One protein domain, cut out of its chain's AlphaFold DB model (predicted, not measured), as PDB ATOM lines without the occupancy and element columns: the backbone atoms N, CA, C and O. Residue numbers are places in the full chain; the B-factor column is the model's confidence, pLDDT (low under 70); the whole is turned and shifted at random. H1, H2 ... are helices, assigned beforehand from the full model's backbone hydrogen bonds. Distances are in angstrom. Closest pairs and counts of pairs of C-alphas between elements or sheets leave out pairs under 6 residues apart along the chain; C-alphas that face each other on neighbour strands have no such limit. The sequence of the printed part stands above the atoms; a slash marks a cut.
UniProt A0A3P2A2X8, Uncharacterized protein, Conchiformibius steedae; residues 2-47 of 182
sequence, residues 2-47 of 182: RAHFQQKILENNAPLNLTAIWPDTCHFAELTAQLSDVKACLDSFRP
ATOM      1  N   ARG A   2       1.880 -37.394 -25.293       55.28
ATOM      2  CA  ARG A   2       2.543 -37.071 -26.580       55.28
ATOM      3  C   ARG A   2       2.008 -35.812 -27.276       55.28
ATOM      4  O   ARG A   2       2.794 -34.945 -27.620       55.28
ATOM      5  N   ALA A   3       0.685 -35.672 -27.406       55.53
ATOM      6  CA  ALA A   3       0.072 -34.480 -28.007       55.53
ATOM      7  C   ALA A   3       0.373 -33.189 -27.215       55.53
ATOM      8  O   ALA A   3       0.729 -32.177 -27.801       55.53
ATOM      9  N   HIS A   4       0.326 -33.252 -25.880       58.53
ATOM     10  CA  HIS A   4       0.653 -32.131 -24.989       58.53
ATOM     11  C   HIS A   4       2.156 -31.781 -25.011       58.53
ATOM     12  O   HIS A   4       2.535 -30.619 -24.901       58.53
ATOM     13  N   PHE A   5       3.024 -32.782 -25.186       62.06
ATOM     14  CA  PHE A   5       4.471 -32.606 -25.322       62.06
ATOM     15  C   PHE A   5       4.849 -32.016 -26.691       62.06
ATOM     16  O   PHE A   5       5.620 -31.065 -26.759       62.06
ATOM     17  N   GLN A   6       4.249 -32.518 -27.776       59.56
ATOM     18  CA  GLN A   6       4.423 -31.975 -29.127       59.56
ATOM     19  C   GLN A   6       3.900 -30.541 -29.235       59.56
ATOM     20  O   GLN A   6       4.569 -29.704 -29.830       59.56
ATOM     21  N   GLN A   7       2.756 -30.240 -28.613       56.91
ATOM     22  CA  GLN A   7       2.204 -28.889 -28.574       56.91
ATOM     23  C   GLN A   7       3.153 -27.907 -27.863       56.91
ATOM     24  O   GLN A   7       3.493 -26.876 -28.434       56.91
ATOM     25  N   LYS A   8       3.697 -28.269 -26.689       57.03
ATOM     26  CA  LYS A   8       4.675 -27.431 -25.965       57.03
ATOM     27  C   LYS A   8       6.000 -27.208 -26.711       57.03
ATOM     28  O   LYS A   8       6.606 -26.155 -26.526       57.03
ATOM     29  N   ILE A   9       6.452 -28.174 -27.519       54.69
ATOM     30  CA  ILE A   9       7.669 -28.051 -28.347       54.69
ATOM     31  C   ILE A   9       7.421 -27.167 -29.573       54.69
ATOM     32  O   ILE A   9       8.259 -26.339 -29.908       54.69
ATOM     33  N   LEU A  10       6.284 -27.334 -30.253       49.03
ATOM     34  CA  LEU A  10       5.967 -26.578 -31.470       49.03
ATOM     35  C   LEU A  10       5.642 -25.107 -31.180       49.03
ATOM     36  O   LEU A  10       5.903 -24.249 -32.017       49.03
ATOM     37  N   GLU A  11       5.103 -24.808 -29.997       51.78
ATOM     38  CA  GLU A  11       4.755 -23.443 -29.584       51.78
ATOM     39  C   GLU A  11       5.969 -22.612 -29.128       51.78
ATOM     40  O   GLU A  11       5.864 -21.391 -29.038       51.78
ATOM     41  N   ASN A  12       7.135 -23.224 -28.886       46.34
ATOM     42  CA  ASN A  12       8.323 -22.515 -28.417       46.34
ATOM     43  C   ASN A  12       9.586 -22.976 -29.158       46.34
ATOM     44  O   ASN A  12      10.098 -24.059 -28.901       46.34
ATOM     45  N   ASN A  13      10.203 -22.085 -29.941       53.03
ATOM     46  CA  ASN A  13      11.616 -22.186 -30.368       53.03
ATOM     47  C   ASN A  13      12.613 -22.120 -29.175       53.03
ATOM     48  O   ASN A  13      13.770 -21.733 -29.338       53.03
ATOM     49  N   ALA A  14      12.167 -22.439 -27.958       56.00
ATOM     50  CA  ALA A  14      12.948 -22.445 -26.735       56.00
ATOM     51  C   ALA A  14      13.468 -23.864 -26.451       56.00
ATOM     52  O   ALA A  14      12.818 -24.847 -26.818       56.00
ATOM     53  N   PRO A  15      14.623 -24.000 -25.776       64.19
ATOM     54  CA  PRO A  15      15.105 -25.299 -25.331       64.19
ATOM     55  C   PRO A  15      14.056 -26.000 -24.457       64.19
ATOM     56  O   PRO A  15      13.383 -25.375 -23.636       64.19
ATOM     57  N   LEU A  16      13.928 -27.314 -24.648       71.06
ATOM     58  CA  LEU A  16      13.001 -28.169 -23.915       71.06
ATOM     59  C   LEU A  16      13.236 -28.043 -22.400       71.06
ATOM     60  O   LEU A  16      14.268 -28.479 -21.895       71.06
ATOM     61  N   ASN A  17      12.272 -27.475 -21.671       79.75
ATOM     62  CA  ASN A  17      12.339 -27.387 -20.214       79.75
ATOM     63  C   ASN A  17      11.641 -28.593 -19.565       79.75
ATOM     64  O   ASN A  17      10.420 -28.605 -19.396       79.75
ATOM     65  N   LEU A  18      12.433 -29.603 -19.206       82.44
ATOM     66  CA  LEU A  18      11.952 -30.829 -18.571       82.44
ATOM     67  C   LEU A  18      11.546 -30.628 -17.106       82.44
ATOM     68  O   LEU A  18      10.606 -31.286 -16.663       82.44
ATOM     69  N   THR A  19      12.167 -29.694 -16.377       86.69
ATOM     70  CA  THR A  19      11.881 -29.477 -14.946       86.69
ATOM     71  C   THR A  19      10.499 -28.875 -14.702       86.69
ATOM     72  O   THR A  19       9.930 -29.022 -13.625       86.69
ATOM     73  N   ALA A  20       9.895 -28.268 -15.728       86.19
ATOM     74  CA  ALA A  20       8.501 -27.828 -15.691       86.19
ATOM     75  C   ALA A  20       7.483 -28.988 -15.726       86.19
ATOM     76  O   ALA A  20       6.307 -28.769 -15.438       86.19
ATOM     77  N   ILE A  21       7.900 -30.187 -16.144       85.88
ATOM     78  CA  ILE A  21       7.056 -31.392 -16.220       85.88
ATOM     79  C   ILE A  21       7.452 -32.378 -15.113       85.88
ATOM     80  O   ILE A  21       6.580 -32.908 -14.431       85.88
ATOM     81  N   TRP A  22       8.754 -32.565 -14.901       90.50
ATOM     82  CA  TRP A  22       9.336 -33.421 -13.871       90.50
ATOM     83  C   TRP A  22      10.248 -32.573 -12.971       90.50
ATOM     84  O   TRP A  22      11.423 -32.405 -13.295       90.50
ATOM     85  N   PRO A  23       9.709 -31.961 -11.900       91.94
ATOM     86  CA  PRO A  23      10.467 -31.048 -11.048       91.94
ATOM     87  C   PRO A  23      11.540 -31.777 -10.237       91.94
ATOM     88  O   PRO A  23      11.357 -32.937  -9.860       91.94
ATOM     89  N   ASP A  24      12.622 -31.065  -9.917       91.38
ATOM     90  CA  ASP A  24      13.712 -31.595  -9.097       91.38
ATOM     91  C   ASP A  24      13.189 -32.071  -7.735       91.38
ATOM     92  O   ASP A  24      12.479 -31.354  -7.025       91.38
ATOM     93  N   THR A  25      13.567 -33.288  -7.360       91.81
ATOM     94  CA  THR A  25      13.207 -33.891  -6.077       91.81
ATOM     95  C   THR A  25      14.341 -34.769  -5.563       91.81
ATOM     96  O   THR A  25      15.068 -35.396  -6.331       91.81
ATOM     97  N   CYS A  26      14.503 -34.813  -4.242       93.81
ATOM     98  CA  CYS A  26      15.412 -35.730  -3.558       93.81
ATOM     99  C   CYS A  26      14.691 -36.969  -2.993       93.81
ATOM    100  O   CYS A  26      15.341 -37.852  -2.430       93.81
ATOM    101  N   HIS A  27      13.363 -37.056  -3.132       95.25
ATOM    102  CA  HIS A  27      12.578 -38.170  -2.606       95.25
ATOM    103  C   HIS A  27      12.586 -39.349  -3.579       95.25
ATOM    104  O   HIS A  27      12.101 -39.261  -4.705       95.25
ATOM    105  N   PHE A  28      13.071 -40.501  -3.116       94.38
ATOM    106  CA  PHE A  28      13.210 -41.705  -3.940       94.38
ATOM    107  C   PHE A  28      11.894 -42.176  -4.587       94.38
ATOM    108  O   PHE A  28      11.869 -42.560  -5.758       94.38
ATOM    109  N   ALA A  29      10.781 -42.121  -3.850       95.75
ATOM    110  CA  ALA A  29       9.473 -42.517  -4.375       95.75
ATOM    111  C   ALA A  29       9.003 -41.597  -5.518       95.75
ATOM    112  O   ALA A  29       8.429 -42.063  -6.498       95.75
ATOM    113  N   GLU A  30       9.297 -40.301  -5.426       95.12
ATOM    114  CA  GLU A  30       8.966 -39.338  -6.475       95.12
ATOM    115  C   GLU A  30       9.888 -39.519  -7.686       95.12
ATOM    116  O   GLU A  30       9.398 -39.570  -8.810       95.12
ATOM    117  N   LEU A  31      11.195 -39.725  -7.472       95.00
ATOM    118  CA  LEU A  31      12.157 -40.005  -8.546       95.00
ATOM    119  C   LEU A  31      11.777 -41.243  -9.362       95.00
ATOM    120  O   LEU A  31      11.823 -41.220 -10.590       95.00
ATOM    121  N   THR A  32      11.383 -42.329  -8.698       95.88
ATOM    122  CA  THR A  32      10.988 -43.571  -9.385       95.88
ATOM    123  C   THR A  32       9.681 -43.406 -10.163       95.88
ATOM    124  O   THR A  32       9.568 -43.911 -11.286       95.88
ATOM    125  N   ALA A  33       8.722 -42.649  -9.622       94.75
ATOM    126  CA  ALA A  33       7.494 -42.291 -10.328       94.75
ATOM    127  C   ALA A  33       7.780 -41.412 -11.559       94.75
ATOM    128  O   ALA A  33       7.306 -41.722 -12.652       94.75
ATOM    129  N   GLN A  34       8.607 -40.371 -11.411       95.00
ATOM    130  CA  GLN A  34       9.019 -39.499 -12.515       95.00
ATOM    131  C   GLN A  34       9.773 -40.280 -13.600       95.00
ATOM    132  O   GLN A  34       9.456 -40.141 -14.777       95.00
ATOM    133  N   LEU A  35      10.714 -41.156 -13.231       94.00
ATOM    134  CA  LEU A  35      11.456 -41.987 -14.185       94.00
ATOM    135  C   LEU A  35      10.525 -42.898 -14.995       94.00
ATOM    136  O   LEU A  35      10.679 -43.017 -16.212       94.00
ATOM    137  N   SER A  36       9.547 -43.516 -14.329       95.56
ATOM    138  CA  SER A  36       8.548 -44.371 -14.981       95.56
ATOM    139  C   SER A  36       7.701 -43.580 -15.982       95.56
ATOM    140  O   SER A  36       7.449 -44.050 -17.091       95.56
ATOM    141  N   ASP A  37       7.316 -42.355 -15.622       94.44
ATOM    142  CA  ASP A  37       6.537 -41.464 -16.481       94.44
ATOM    143  C   ASP A  37       7.348 -40.954 -17.688       94.44
ATOM    144  O   ASP A  37       6.883 -41.015 -18.829       94.44
ATOM    145  N   VAL A  38       8.611 -40.555 -17.482       93.25
ATOM    146  CA  VAL A  38       9.540 -40.173 -18.564       93.25
ATOM    147  C   VAL A  38       9.755 -41.337 -19.534       93.25
ATOM    148  O   VAL A  38       9.708 -41.147 -20.752       93.25
ATOM    149  N   LYS A  39       9.954 -42.552 -19.010       94.62
ATOM    150  CA  LYS A  39      10.099 -43.779 -19.804       94.62
ATOM    151  C   LYS A  39       8.850 -44.032 -20.654       94.62
ATOM    152  O   LYS A  39       8.978 -44.249 -21.857       94.62
ATOM    153  N   ALA A  40       7.659 -43.945 -20.060       94.38
ATOM    154  CA  ALA A  40       6.394 -44.121 -20.773       94.38
ATOM    155  C   ALA A  40       6.183 -43.046 -21.854       94.38
ATOM    156  O   ALA A  40       5.742 -43.349 -22.967       94.38
ATOM    157  N   CYS A  41       6.548 -41.795 -21.562       91.44
ATOM    158  CA  CYS A  41       6.528 -40.708 -22.534       91.44
ATOM    159  C   CYS A  41       7.455 -41.009 -23.722       91.44
ATOM    160  O   CYS A  41       7.008 -40.943 -24.868       91.44
ATOM    161  N   LEU A  42       8.705 -41.409 -23.461       90.50
ATOM    162  CA  LEU A  42       9.679 -41.791 -24.489       90.50
ATOM    163  C   LEU A  42       9.174 -42.958 -25.350       90.50
ATOM    164  O   LEU A  42       9.257 -42.906 -26.578       90.50
ATOM    165  N   ASP A  43       8.616 -43.991 -24.722       93.50
ATOM    166  CA  ASP A  43       8.102 -45.165 -25.427       93.50
ATOM    167  C   ASP A  43       6.906 -44.816 -26.330       93.50
ATOM    168  O   ASP A  43       6.744 -45.416 -27.392       93.50
ATOM    169  N   SER A  44       6.124 -43.782 -25.992       93.88
ATOM    170  CA  SER A  44       4.985 -43.320 -26.805       93.88
ATOM    171  C   SER A  44       5.362 -42.740 -28.181       93.88
ATOM    172  O   SER A  44       4.490 -42.548 -29.039       93.88
ATOM    173  N   PHE A  45       6.649 -42.454 -28.410       89.94
ATOM    174  CA  PHE A  45       7.172 -42.032 -29.713       89.94
ATOM    175  C   PHE A  45       7.499 -43.208 -30.642       89.94
ATOM    176  O   PHE A  45       7.764 -42.980 -31.819       89.94
ATOM    177  N   ARG A  46       7.471 -44.454 -30.152       92.31
ATOM    178  CA  ARG A  46       7.775 -45.650 -30.948       92.31
ATOM    179  C   ARG A  46       6.543 -46.133 -31.748       92.31
ATOM    180  O   ARG A  46       5.416 -45.925 -31.297       92.31
ATOM    181  N   PRO A  47       6.735 -46.810 -32.901       93.69
ATOM    182  CA  PRO A  47       8.017 -47.068 -33.558       93.69
ATOM    183  C   PRO A  47       8.562 -45.813 -34.252       93.69
ATOM    184  O   PRO A  47       7.807 -45.000 -34.779       93.69
TER     185      PRO A  47
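AT A GLANCE: This is residues 2 to 47 of the 182 residues of an uncharacterized protein of Conchiformibius steedae (UniProt A0A3P2A2X8). A long helix, H2, and a short helix, H1, make a flat, loose frame: H1 stands nearly at right angles to H2, the long link between them arcs from the end of H1 round to the start of H2, and the first residue of H1 comes back near the last part of H2. Residues 10 to 15 stick out. The printed part has 46 residues with two named helices, H1 then H2, and no named strand; the class is all helix. It is loose, with a radius of gyration of the C-alphas of 12.0 A, and spans 32 by 26 by 13 A.

IN THESE COORDINATES: H1 is residues 2 to 10, starting at C-alpha 2 (2.543, -37.071, -26.580). H2 is residues 28 to 43, 22.4 A long, ending at C-alpha 43 (8.102, -45.165, -25.427).

HOW THE PARTS SIT: H1 and H2 are close but not clearly touching; their closest C-alphas, of Arg 2 and Cys 41, are 6.7 A apart. Their lines are about perpendicular, at 82 degrees. In H1 and H2 every O i to N i+4 pair is within hydrogen-bond range.

THE WHOLE: The C-alphas farthest apart, of Asn 13 and Ala 29, are 33.1 A apart. The link from H1 to H2, 17 residues, is long. The printed part has no cut. Residues 2 to 15 have pLDDT under 70.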